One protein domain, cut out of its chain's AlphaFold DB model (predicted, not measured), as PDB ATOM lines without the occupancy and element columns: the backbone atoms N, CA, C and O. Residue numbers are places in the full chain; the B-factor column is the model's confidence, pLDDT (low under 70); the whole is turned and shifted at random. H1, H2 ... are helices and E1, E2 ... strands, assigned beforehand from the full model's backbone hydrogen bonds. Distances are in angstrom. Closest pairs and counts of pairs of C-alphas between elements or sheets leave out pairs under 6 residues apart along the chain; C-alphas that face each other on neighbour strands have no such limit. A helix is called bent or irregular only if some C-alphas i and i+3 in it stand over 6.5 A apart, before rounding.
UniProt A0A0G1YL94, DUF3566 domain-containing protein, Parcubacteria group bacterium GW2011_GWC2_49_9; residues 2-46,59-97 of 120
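Overview. This is residues 2 to 46 and 59 to 97 of the 120 residues of the protein "DUF3566 domain-containing protein" of Parcubacteria group bacterium GW2011_GWC2_49_9 (UniProt A0A0G1YL94). Two long helices, H1 and H2, run opposite ways and touch near the beginning of H1, then spread apart toward the cut like a narrow V. At the other end of the rod, E1 and E2 make a small sheet of two short strands, and residues 35 to 46 of H1 stick out free at the cut end. The printed part has 84 residues, with two named helices and two named strands in the order E1, H1, H2, E2; the sheet is antiparallel and the class is mostly helix. The whole is extended, with a radius of gyration of the C-alphas of 19.4 A, and spans 67 by 25 by 17 A.

Along the chain. The strand E1 is residues 3 to 6, 10.2 A from first to last C-alpha, and begins with C-alpha 3 at (-31.444, -19.114, -18.116). The helix H1 is residues 11 to 46 and measures 52.6 A, from C-alpha 11 at (-34.197, -28.431, -39.252) to C-alpha 46 at (-53.343, 3.951, -75.998). The helix H2 is residues 59 to 92 and measures 47.5 A. The strand E2 is residues 95 to 97, 6.5 A long, and ends with C-alpha 97 at (-33.301, -17.155, -23.686). Neither helix is bent.

Arrangement. H1 and H2 touch, with 41 pairs of C-alphas within 8 A; their closest C-alphas are those of Ala 15 and Gly 78, 4.1 A apart. They run opposite ways at a shallow tilt of 34 degrees, only just short of steep. E1 and E2 are antiparallel neighbours, with 142 degrees between their N-to-C directions. The C-alphas of Glu 5 and Lys 96 face each other at 4.4 A. Within hydrogen-bond range across this pair are, for instance, N 6 and O 95 at 2.8 A and N 97 and O 4 at 2.8 A. E1 and H2 are only just apart, their closest C-alphas 8.2 A from each other. H1 and E2 are apart. The closest C-alphas of H2 and E2 are those of Ala 89 and Met 95, 7.6 A apart. In H2 every O i to N i+4 pair is within hydrogen-bond range, and in H1 31 of 32 are.

Size, cuts and confidence. The two C-alphas farthest apart are those of Pro 2 and Ser 46, at 68.3 A, while the first and last printed C-alphas, of Pro 2 and Ile 97, are 9.0 A apart. Residues 47 to 58 are cut out, and C-alphas 46 and 59 are 22.7 A apart across the cut, which lies in the link from H1 to H2. The links printed whole, E1 to H1 and H2 to E2, are tight. The mean pLDDT of the printed part is 83.4; it is under 70 at residue 2, residues 41 to 46 and residue 59 of this model.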
ATOM      1  N   PRO A   2     -34.060 -18.498 -14.174       53.12
ATOM      2  CA  PRO A   2     -33.620 -19.619 -14.994       53.12
ATOM      3  C   PRO A   2     -33.208 -19.110 -16.383       53.12
ATOM      4  O   PRO A   2     -33.976 -18.438 -17.066       53.12
ATOM      5  N   LYS A   3     -31.963 -19.392 -16.774       70.81
ATOM      6  CA  LYS A   3     -31.444 -19.114 -18.116       70.81
ATOM      7  C   LYS A   3     -31.563 -20.396 -18.924       70.81
ATOM      8  O   LYS A   3     -30.952 -21.394 -18.551       70.81
ATOM      9  N   TYR A   4     -32.335 -20.364 -20.000       77.88
ATOM     10  CA  TYR A   4     -32.465 -21.495 -20.914       77.88
ATOM     11  C   TYR A   4     -31.578 -21.265 -22.140       77.88
ATOM     12  O   TYR A   4     -31.347 -20.125 -22.539       77.88
ATOM     13  N   GLU A   5     -31.055 -22.335 -22.734       79.38
ATOM     14  CA  GLU A   5     -30.197 -22.271 -23.920       79.38
ATOM     15  C   GLU A   5     -30.768 -23.157 -25.028       79.38
ATOM     16  O   GLU A   5     -30.974 -24.356 -24.839       79.38
ATOM     17  N   ILE A   6     -31.013 -22.572 -26.202       79.62
ATOM     18  CA  ILE A   6     -31.340 -23.326 -27.410       79.62
ATOM     19  C   ILE A   6     -30.031 -23.812 -28.023       79.62
ATOM     20  O   ILE A   6     -29.355 -23.063 -28.719       79.62
ATOM     21  N   SER A   7     -29.688 -25.077 -27.788       77.75
ATOM     22  CA  SER A   7     -28.511 -25.720 -28.390       77.75
ATOM     23  C   SER A   7     -28.812 -26.431 -29.713       77.75
ATOM     24  O   SER A   7     -27.900 -26.690 -30.496       77.75
ATOM     25  N   LYS A   8     -30.086 -26.757 -29.981       83.50
ATOM     26  CA  LYS A   8     -30.532 -27.420 -31.213       83.50
ATOM     27  C   LYS A   8     -31.885 -26.898 -31.671       83.50
ATOM     28  O   LYS A   8     -32.814 -26.779 -30.878       83.50
ATOM     29  N   VAL A   9     -32.008 -26.677 -32.976       86.62
ATOM     30  CA  VAL A   9     -33.269 -26.374 -33.657       86.62
ATOM     31  C   VAL A   9     -33.658 -27.512 -34.592       86.62
ATOM     32  O   VAL A   9     -32.813 -28.165 -35.215       86.62
ATOM     33  N   ASN A  10     -34.963 -27.753 -34.707       89.50
ATOM     34  CA  ASN A  10     -35.485 -28.737 -35.642       89.50
ATOM     35  C   ASN A  10     -35.380 -28.194 -37.075       89.50
ATOM     36  O   ASN A  10     -36.116 -27.285 -37.465       89.50
ATOM     37  N   VAL A  11     -34.476 -28.790 -37.855       88.06
ATOM     38  CA  VAL A  11     -34.197 -28.431 -39.252       88.06
ATOM     39  C   VAL A  11     -35.466 -28.448 -40.100       88.06
ATOM     40  O   VAL A  11     -35.680 -27.545 -40.905       88.06
ATOM     41  N   LEU A  12     -36.350 -29.421 -39.870       88.19
ATOM     42  CA  LEU A  12     -37.594 -29.548 -40.619       88.19
ATOM     43  C   LEU A  12     -38.556 -28.385 -40.341       88.19
ATOM     44  O   LEU A  12     -39.213 -27.903 -41.262       88.19
ATOM     45  N   SER A  13     -38.638 -27.918 -39.091       88.44
ATOM     46  CA  SER A  13     -39.500 -26.786 -38.735       88.44
ATOM     47  C   SER A  13     -39.000 -25.485 -39.356       88.44
ATOM     48  O   SER A  13     -39.801 -24.747 -39.924       88.44
ATOM     49  N   ILE A  14     -37.688 -25.226 -39.319       89.81
ATOM     50  CA  ILE A  14     -37.114 -24.018 -39.933       89.81
ATOM     51  C   ILE A  14     -37.249 -24.058 -41.458       89.81
ATOM     52  O   ILE A  14     -37.626 -23.054 -42.059       89.81
ATOM     53  N   ALA A  15     -37.014 -25.212 -42.085       85.56
ATOM     54  CA  ALA A  15     -37.185 -25.384 -43.525       85.56
ATOM     55  C   ALA A  15     -38.625 -25.083 -43.973       85.56
ATOM     56  O   ALA A  15     -38.837 -24.318 -44.912       85.56
ATOM     57  N   LYS A  16     -39.626 -25.619 -43.259       88.06
ATOM     58  CA  LYS A  16     -41.045 -25.332 -43.527       88.06
ATOM     59  C   LYS A  16     -41.379 -23.859 -43.315       88.06
ATOM     60  O   LYS A  16     -42.027 -23.263 -44.168       88.06
ATOM     61  N   PHE A  17     -40.927 -23.273 -42.205       91.50
ATOM     62  CA  PHE A  17     -41.174 -21.864 -41.899       91.50
ATOM     63  C   PHE A  17     -40.594 -20.945 -42.980       91.50
ATOM     64  O   PHE A  17     -41.290 -20.069 -43.490       91.50
ATOM     65  N   SER A  18     -39.351 -21.202 -43.396       88.56
ATOM     66  CA  SER A  18     -38.690 -20.461 -44.469       88.56
ATOM     67  C   SER A  18     -39.418 -20.614 -45.804       88.56
ATOM     68  O   SER A  18     -39.654 -19.612 -46.475       88.56
ATOM     69  N   ALA A  19     -39.827 -21.831 -46.172       84.12
ATOM     70  CA  ALA A  19     -40.565 -22.075 -47.409       84.12
ATOM     71  C   ALA A  19     -41.906 -21.328 -47.439       84.12
ATOM     72  O   ALA A  19     -42.203 -20.648 -48.418       84.12
ATOM     73  N   ILE A  20     -42.686 -21.397 -46.354       90.62
ATOM     74  CA  ILE A  20     -43.975 -20.697 -46.245       90.62
ATOM     75  C   ILE A  20     -43.771 -19.186 -46.369       90.62
ATOM     76  O   ILE A  20     -44.469 -18.533 -47.143       90.62
ATOM     77  N   PHE A  21     -42.789 -18.629 -45.656       91.44
ATOM     78  CA  PHE A  21     -42.515 -17.195 -45.697       91.44
ATOM     79  C   PHE A  21     -42.109 -16.723 -47.101       91.44
ATOM     80  O   PHE A  21     -42.602 -15.706 -47.589       91.44
ATOM     81  N   SER A  22     -41.259 -17.486 -47.794       88.19
ATOM     82  CA  SER A  22     -40.860 -17.171 -49.168       88.19
ATOM     83  C   SER A  22     -42.006 -17.294 -50.167       88.19
ATOM     84  O   SER A  22     -42.120 -16.451 -51.050       88.19
ATOM     85  N   VAL A  23     -42.876 -18.297 -50.019       89.25
ATOM     86  CA  VAL A  23     -44.072 -18.455 -50.860       89.25
ATOM     87  C   VAL A  23     -45.017 -17.267 -50.686       89.25
ATOM     88  O   VAL A  23     -45.460 -16.690 -51.678       89.25
ATOM     89  N   LEU A  24     -45.276 -16.847 -49.444       91.81
ATOM     90  CA  LEU A  24     -46.096 -15.666 -49.166       91.81
ATOM     91  C   LEU A  24     -45.491 -14.404 -49.792       91.81
ATOM     92  O   LEU A  24     -46.196 -13.643 -50.452       91.81
ATOM     93  N   SER A  25     -44.177 -14.211 -49.643       90.06
ATOM     94  CA  SER A  25     -43.474 -13.083 -50.260       90.06
ATOM     95  C   SER A  25     -43.563 -13.113 -51.789       90.06
ATOM     96  O   SER A  25     -43.851 -12.085 -52.402       90.06
ATOM     97  N   TYR A  26     -43.381 -14.281 -52.409       90.62
ATOM     98  CA  TYR A  26     -43.478 -14.441 -53.858       90.62
ATOM     99  C   TYR A  26     -44.864 -14.062 -54.384       90.62
ATOM    100  O   TYR A  26     -44.956 -13.349 -55.378       90.62
ATOM    101  N   ILE A  27     -45.939 -14.472 -53.702       89.38
ATOM    102  CA  ILE A  27     -47.314 -14.122 -54.096       89.38
ATOM    103  C   ILE A  27     -47.513 -12.603 -54.088       89.38
ATOM    104  O   ILE A  27     -48.065 -12.057 -55.040       89.38
ATOM    105  N   VAL A  28     -47.026 -11.905 -53.057       92.06
ATOM    106  CA  VAL A  28     -47.114 -10.436 -52.984       92.06
ATOM    107  C   VAL A  28     -46.404  -9.788 -54.174       92.06
ATOM    108  O   VAL A  28     -46.983  -8.939 -54.854       92.06
ATOM    109  N   TRP A  29     -45.178 -10.221 -54.475       86.19
ATOM    110  CA  TRP A  29     -44.418  -9.709 -55.619       86.19
ATOM    111  C   TRP A  29     -45.068 -10.039 -56.963       86.19
ATOM    112  O   TRP A  29     -45.108  -9.181 -57.842       86.19
ATOM    113  N   ALA A  30     -45.617 -11.243 -57.117       84.44
ATOM    114  CA  ALA A  30     -46.318 -11.661 -58.324       84.44
ATOM    115  C   ALA A  30     -47.562 -10.800 -58.585       84.44
ATOM    116  O   ALA A  30     -47.773 -10.356 -59.712       84.44
ATOM    117  N   VAL A  31     -48.350 -10.504 -57.546       86.88
ATOM    118  CA  VAL A  31     -49.528  -9.628 -57.655       86.88
ATOM    119  C   VAL A  31     -49.121  -8.196 -58.009       86.88
ATOM    120  O   VAL A  31     -49.728  -7.595 -58.894       86.88
ATOM    121  N   LEU A  32     -48.073  -7.658 -57.377       87.56
ATOM    122  CA  LEU A  32     -47.553  -6.325 -57.702       87.56
ATOM    123  C   LEU A  32     -47.065  -6.245 -59.152       87.56
ATOM    124  O   LEU A  32     -47.412  -5.309 -59.872       87.56
ATOM    125  N   PHE A  33     -46.306  -7.244 -59.603       82.00
ATOM    126  CA  PHE A  33     -45.818  -7.309 -60.977       82.00
ATOM    127  C   PHE A  33     -46.970  -7.419 -61.986       82.00
ATOM    128  O   PHE A  33     -46.976  -6.710 -62.995       82.00
ATOM    129  N   ALA A  34     -47.983  -8.242 -61.696       79.50
ATOM    130  CA  ALA A  34     -49.181  -8.353 -62.523       79.50
ATOM    131  C   ALA A  34     -49.940  -7.017 -62.609       79.50
ATOM    132  O   ALA A  34     -50.301  -6.587 -63.702       79.50
ATOM    133  N   ALA A  35     -50.116  -6.314 -61.485       81.56
ATOM    134  CA  ALA A  35     -50.770  -5.007 -61.454       81.56
ATOM    135  C   ALA A  35     -50.017  -3.954 -62.291       81.56
ATOM    136  O   ALA A  35     -50.632  -3.242 -63.085       81.56
ATOM    137  N   ILE A  36     -48.684  -3.894 -62.173       81.56
ATOM    138  CA  ILE A  36     -47.835  -2.993 -62.975       81.56
ATOM    139  C   ILE A  36     -47.936  -3.329 -64.465       81.56
ATOM    140  O   ILE A  36     -48.030  -2.428 -65.301       81.56
ATOM    141  N   THR A  37     -47.943  -4.618 -64.803       74.50
ATOM    142  CA  THR A  37     -48.050  -5.076 -66.192       74.50
ATOM    143  C   THR A  37     -49.393  -4.669 -66.795       74.50
ATOM    144  O   THR A  37     -49.407  -4.115 -67.889       74.50
ATOM    145  N   LEU A  38     -50.504  -4.829 -66.064       75.44
ATOM    146  CA  LEU A  38     -51.842  -4.405 -66.502       75.44
ATOM    147  C   LEU A  38     -51.962  -2.880 -66.683       75.44
ATOM    148  O   LEU A  38     -52.581  -2.395 -67.638       75.44
ATOM    149  N   LEU A  39     -51.351  -2.101 -65.786       75.56
ATOM    150  CA  LEU A  39     -51.300  -0.638 -65.892       75.56
ATOM    151  C   LEU A  39     -50.461  -0.185 -67.096       75.56
ATOM    152  O   LEU A  39     -50.842   0.718 -67.834       75.56
ATOM    153  N   THR A  40     -49.338  -0.853 -67.346       70.94
ATOM    154  CA  THR A  40     -48.448  -0.523 -68.466       70.94
ATOM    155  C   THR A  40     -49.028  -0.991 -69.805       70.94
ATOM    156  O   THR A  40     -48.903  -0.296 -70.813       70.94
ATOM    157  N   SER A  41     -49.726  -2.131 -69.839       65.31
ATOM    158  CA  SER A  41     -50.421  -2.624 -71.036       65.31
ATOM    159  C   SER A  41     -51.612  -1.744 -71.420       65.31
ATOM    160  O   SER A  41     -51.864  -1.519 -72.600       65.31
ATOM    161  N   SER A  42     -52.344  -1.211 -70.435       63.81
ATOM    162  CA  SER A  42     -53.434  -0.261 -70.699       63.81
ATOM    163  C   SER A  42     -52.912   1.080 -71.224       63.81
ATOM    164  O   SER A  42     -53.496   1.626 -72.158       63.81
ATOM    165  N   TYR A  43     -51.769   1.556 -70.720       62.31
ATOM    166  CA  TYR A  43     -51.114   2.773 -71.210       62.31
ATOM    167  C   TYR A  43     -50.455   2.609 -72.598       62.31
ATOM    168  O   TYR A  43     -50.530   3.502 -73.444       62.31
ATOM    169  N   SER A  44     -49.848   1.455 -72.884       59.22
ATOM    170  CA  SER A  44     -49.239   1.164 -74.197       59.22
ATOM    171  C   SER A  44     -50.268   0.890 -75.297       59.22
ATOM    172  O   SER A  44     -50.059   1.327 -76.427       59.22
ATOM    173  N   ARG A  45     -51.431   0.291 -74.983       56.03
ATOM    174  CA  ARG A  45     -52.548   0.181 -75.946       56.03
ATOM    175  C   ARG A  45     -53.077   1.538 -76.412       56.03
ATOM    176  O   ARG A  45     -53.533   1.638 -77.546       56.03
ATOM    177  N   SER A  46     -53.000   2.582 -75.581       56.66
ATOM    178  CA  SER A  46     -53.343   3.951 -75.998       56.66
ATOM    179  C   SER A  46     -52.269   4.635 -76.852       56.66
ATOM    180  O   SER A  46     -52.571   5.613 -77.535       56.66
ATOM    181  N   THR A  59     -48.040 -16.952 -68.826       69.19
ATOM    182  CA  THR A  59     -47.822 -16.317 -67.516       69.19
ATOM    183  C   THR A  59     -48.318 -17.187 -66.368       69.19
ATOM    184  O   THR A  59     -47.656 -17.250 -65.336       69.19
ATOM    185  N   ILE A  60     -49.423 -17.921 -66.533       72.12
ATOM    186  CA  ILE A  60     -49.950 -18.798 -65.471       72.12
ATOM    187  C   ILE A  60     -49.004 -19.981 -65.223       72.12
ATOM    188  O   ILE A  60     -48.667 -20.276 -64.074       72.12
ATOM    189  N   ILE A  61     -48.522 -20.627 -66.291       77.06
ATOM    190  CA  ILE A  61     -47.568 -21.743 -66.185       77.06
ATOM    191  C   ILE A  61     -46.233 -21.258 -65.595       77.06
ATOM    192  O   ILE A  61     -45.665 -21.915 -64.718       77.06
ATOM    193  N   ALA A  62     -45.745 -20.088 -66.020       77.19
ATOM    194  CA  ALA A  62     -44.528 -19.482 -65.479       77.19
ATOM    195  C   ALA A  62     -44.664 -19.114 -63.989       77.19
ATOM    196  O   ALA A  62     -43.760 -19.388 -63.202       77.19
ATOM    197  N   LEU A  63     -45.806 -18.559 -63.572       81.12
ATOM    198  CA  LEU A  63     -46.076 -18.229 -62.171       81.12
ATOM    199  C   LEU A  63     -46.156 -19.478 -61.293       81.12
ATOM    200  O   LEU A  63     -45.580 -19.504 -60.206       81.12
ATOM    201  N   PHE A  64     -46.838 -20.528 -61.755       83.62
ATOM    202  CA  PHE A  64     -46.987 -21.752 -60.970       83.62
ATOM    203  C   PHE A  64     -45.662 -22.516 -60.853       83.62
ATOM    204  O   PHE A  64     -45.283 -22.946 -59.764       83.62
ATOM    205  N   SER A  65     -44.916 -22.636 -61.955       85.06
ATOM    206  CA  SER A  65     -43.579 -23.244 -61.936       85.06
ATOM    207  C   SER A  65     -42.597 -22.445 -61.072       85.06
ATOM    208  O   SER A  65     -41.860 -23.038 -60.283       85.06
ATOM    209  N   GLY A  66     -42.648 -21.111 -61.135       85.50
ATOM    210  CA  GLY A  66     -41.877 -20.220 -60.268       85.50
ATOM    211  C   GLY A  66     -42.223 -20.379 -58.787       85.50
ATOM    212  O   GLY A  66     -41.319 -20.471 -57.959       85.50
ATOM    213  N   LEU A  67     -43.510 -20.500 -58.447       88.31
ATOM    214  CA  LEU A  67     -43.978 -20.724 -57.077       88.31
ATOM    215  C   LEU A  67     -43.412 -22.023 -56.488       88.31
ATOM    216  O   LEU A  67     -42.872 -22.023 -55.381       88.31
ATOM    217  N   VAL A  68     -43.512 -23.126 -57.238       88.88
ATOM    218  CA  VAL A  68     -42.986 -24.433 -56.816       88.88
ATOM    219  C   VAL A  68     -41.467 -24.373 -56.668       88.88
ATOM    220  O   VAL A  68     -40.926 -24.847 -55.670       88.88
ATOM    221  N   PHE A  69     -40.774 -23.750 -57.623       90.25
ATOM    222  CA  PHE A  69     -39.324 -23.594 -57.574       90.25
ATOM    223  C   PHE A  69     -38.874 -22.805 -56.338       90.25
ATOM    224  O   PHE A  69     -38.003 -23.266 -55.599       90.25
ATOM    225  N   VAL A  70     -39.503 -21.658 -56.062       90.25
ATOM    226  CA  VAL A  70     -39.208 -20.842 -54.875       90.25
ATOM    227  C   VAL A  70     -39.483 -21.628 -53.595       90.25
ATOM    228  O   VAL A  70     -38.648 -21.618 -52.695       90.25
ATOM    229  N   ALA A  71     -40.595 -22.363 -53.516       87.56
ATOM    230  CA  ALA A  71     -40.914 -23.176 -52.345       87.56
ATOM    231  C   ALA A  71     -39.831 -24.230 -52.058       87.56
ATOM    232  O   ALA A  71     -39.385 -24.362 -50.918       87.56
ATOM    233  N   VAL A  72     -39.376 -24.952 -53.088       91.56
ATOM    234  CA  VAL A  72     -38.344 -25.993 -52.960       91.56
ATOM    235  C   VAL A  72     -36.987 -25.389 -52.598       91.56
ATOM    236  O   VAL A  72     -36.325 -25.871 -51.676       91.56
ATOM    237  N   MET A  73     -36.582 -24.315 -53.277       92.50
ATOM    238  CA  MET A  73     -35.302 -23.653 -53.022       92.50
ATOM    239  C   MET A  73     -35.251 -23.040 -51.622       92.50
ATOM    240  O   MET A  73     -34.267 -23.229 -50.908       92.50
ATOM    241  N   SER A  74     -36.322 -22.372 -51.189       90.19
ATOM    242  CA  SER A  74     -36.410 -21.800 -49.844       90.19
ATOM    243  C   SER A  74     -36.491 -22.866 -48.759       90.19
ATOM    244  O   SER A  74     -35.888 -22.700 -47.703       90.19
ATOM    245  N   PHE A  75     -37.164 -23.991 -49.015       91.31
ATOM    246  CA  PHE A  75     -37.134 -25.129 -48.100       91.31
ATOM    247  C   PHE A  75     -35.702 -25.647 -47.907       91.31
ATOM    248  O   PHE A  75     -35.250 -25.815 -46.773       91.31
ATOM    249  N   GLY A  76     -34.968 -25.850 -49.006       91.50
ATOM    250  CA  GLY A  76     -33.570 -26.282 -48.970       91.50
ATOM    251  C   GLY A  76     -32.658 -25.279 -48.263       91.50
ATOM    252  O   GLY A  76     -31.871 -25.663 -47.399       91.50
ATOM    253  N   ALA A  77     -32.806 -23.988 -48.565       91.75
ATOM    254  CA  ALA A  77     -32.054 -22.922 -47.910       91.75
ATOM    255  C   ALA A  77     -32.351 -22.855 -46.403       91.75
ATOM    256  O   ALA A  77     -31.424 -22.799 -45.597       91.75
ATOM    257  N   GLY A  78     -33.621 -22.942 -46.000       90.00
ATOM    258  CA  GLY A  78     -34.016 -22.981 -44.592       90.00
ATOM    259  C   GLY A  78     -33.450 -24.200 -43.859       90.00
ATOM    260  O   GLY A  78     -32.962 -24.073 -42.734       90.00
ATOM    261  N   ALA A  79     -33.440 -25.369 -44.507       91.00
ATOM    262  CA  ALA A  79     -32.811 -26.569 -43.959       91.00
ATOM    263  C   ALA A  79     -31.295 -26.384 -43.773       91.00
ATOM    264  O   ALA A  79     -30.753 -26.728 -42.721       91.00
ATOM    265  N   LEU A  80     -30.618 -25.795 -44.762       92.62
ATOM    266  CA  LEU A  80     -29.185 -25.511 -44.710       92.62
ATOM    267  C   LEU A  80     -28.839 -24.544 -43.570       92.62
ATOM    268  O   LEU A  80     -27.905 -24.796 -42.812       92.62
ATOM    269  N   VAL A  81     -29.621 -23.475 -43.402       91.31
ATOM    270  CA  VAL A  81     -29.440 -22.499 -42.317       91.31
ATOM    271  C   VAL A  81     -29.625 -23.153 -40.948       91.31
ATOM    272  O   VAL A  81     -28.816 -22.940 -40.047       91.31
ATOM    273  N   ALA A  82     -30.653 -23.983 -40.778       90.38
ATOM    274  CA  ALA A  82     -30.892 -24.671 -39.514       90.38
ATOM    275  C   ALA A  82     -29.806 -25.705 -39.189       90.38
ATOM    276  O   ALA A  82     -29.398 -25.844 -38.035       90.38
ATOM    277  N   TRP A  83     -29.314 -26.415 -40.206       92.00
ATOM    278  CA  TRP A  83     -28.166 -27.300 -40.053       92.00
ATOM    279  C   TRP A  83     -26.922 -26.518 -39.621       92.00
ATOM    280  O   TRP A  83     -26.274 -26.894 -38.645       92.00
ATOM    281  N   LEU A  84     -26.642 -25.391 -40.280       91.06
ATOM    282  CA  LEU A  84     -25.511 -24.531 -39.950       91.06
ATOM    283  C   LEU A  84     -25.605 -23.994 -38.515       91.06
ATOM    284  O   LEU A  84     -24.615 -24.027 -37.788       91.06
ATOM    285  N   TYR A  85     -26.797 -23.575 -38.076       90.00
ATOM    286  CA  TYR A  85     -27.029 -23.169 -36.690       90.00
ATOM    287  C   TYR A  85     -26.679 -24.289 -35.707       90.00
ATOM    288  O   TYR A  85     -25.959 -24.046 -34.746       90.00
ATOM    289  N   ASN A  86     -27.140 -25.517 -35.956       90.56
ATOM    290  CA  ASN A  86     -26.862 -26.652 -35.073       90.56
ATOM    291  C   ASN A  86     -25.360 -26.958 -34.972       90.56
ATOM    292  O   ASN A  86     -24.878 -27.307 -33.896       90.56
ATOM    293  N   VAL A  87     -24.615 -26.810 -36.072       89.44
ATOM    294  CA  VAL A  87     -23.152 -26.970 -36.078       89.44
ATOM    295  C   VAL A  87     -22.485 -25.871 -35.252       89.44
ATOM    296  O   VAL A  87     -21.665 -26.167 -34.386       89.44
ATOM    297  N   ILE A  88     -22.857 -24.607 -35.475       88.75
ATOM    298  CA  ILE A  88     -22.266 -23.459 -34.773       88.75
ATOM    299  C   ILE A  88     -22.601 -23.494 -33.276       88.75
ATOM    300  O   ILE A  88     -21.716 -23.279 -32.450       88.75
ATOM    301  N   ALA A  89     -23.843 -23.819 -32.917       87.62
ATOM    302  CA  ALA A  89     -24.282 -23.935 -31.529       87.62
ATOM    303  C   ALA A  89     -23.508 -25.028 -30.773       87.62
ATOM    304  O   ALA A  89     -23.211 -24.864 -29.593       87.62
ATOM    305  N   GLY A  90     -23.112 -26.107 -31.459       82.50
ATOM    306  CA  GLY A  90     -22.236 -27.136 -30.897       82.50
ATOM    307  C   GLY A  90     -20.794 -26.677 -30.644       82.50
ATOM    308  O   GLY A  90     -20.105 -27.296 -29.839       82.50
ATOM    309  N   LEU A  91     -20.336 -25.606 -31.303       85.44
ATOM    310  CA  LEU A  91     -18.966 -25.090 -31.193       85.44
ATOM    311  C   LEU A  91     -18.842 -23.904 -30.226       85.44
ATOM    312  O   LEU A  91     -17.870 -23.826 -29.482       85.44
ATOM    313  N   ILE A  92     -19.795 -22.969 -30.259       86.00
ATOM    314  CA  ILE A  92     -19.689 -21.661 -29.579       86.00
ATOM    315  C   ILE A  92     -20.718 -21.530 -28.437       86.00
ATOM    316  O   ILE A  92     -20.655 -20.601 -27.633       86.00
ATOM    317  N   GLY A  93     -21.642 -22.485 -28.326       77.69
ATOM    318  CA  GLY A  93     -22.823 -22.378 -27.478       77.69
ATOM    319  C   GLY A  93     -24.025 -21.833 -28.250       77.69
ATOM    320  O   GLY A  93     -23.900 -21.147 -29.266       77.69
ATOM    321  N   GLY A  94     -25.207 -22.205 -27.779       82.50
ATOM    322  CA  GLY A  94     -26.493 -21.884 -28.372       82.50
ATOM    323  C   GLY A  94     -27.028 -20.496 -28.014       82.50
ATOM    324  O   GLY A  94     -26.383 -19.677 -27.357       82.50
ATOM    325  N   MET A  95     -28.263 -20.223 -28.437       83.12
ATOM    326  CA  MET A  95     -28.935 -18.955 -28.136       83.12
ATOM    327  C   MET A  95     -29.511 -18.980 -26.715       83.12
ATOM    328  O   MET A  95     -30.315 -19.851 -26.389       83.12
ATOM    329  N   LYS A  96     -29.125 -18.020 -25.867       82.88
ATOM    330  CA  LYS A  96     -29.637 -17.908 -24.491       82.88
ATOM    331  C   LYS A  96     -30.959 -17.148 -24.475       82.88
ATOM    332  O   LYS A  96     -31.031 -16.034 -24.983       82.88
ATOM    333  N   ILE A  97     -31.974 -17.738 -23.856       81.62
ATOM    334  CA  ILE A  97     -33.301 -17.155 -23.686       81.62
ATOM    335  C   ILE A  97     -33.543 -16.922 -22.197       81.62
ATOM    336  O   ILE A  97     -33.382 -17.827 -21.372       81.62
TER     337      ILE A  97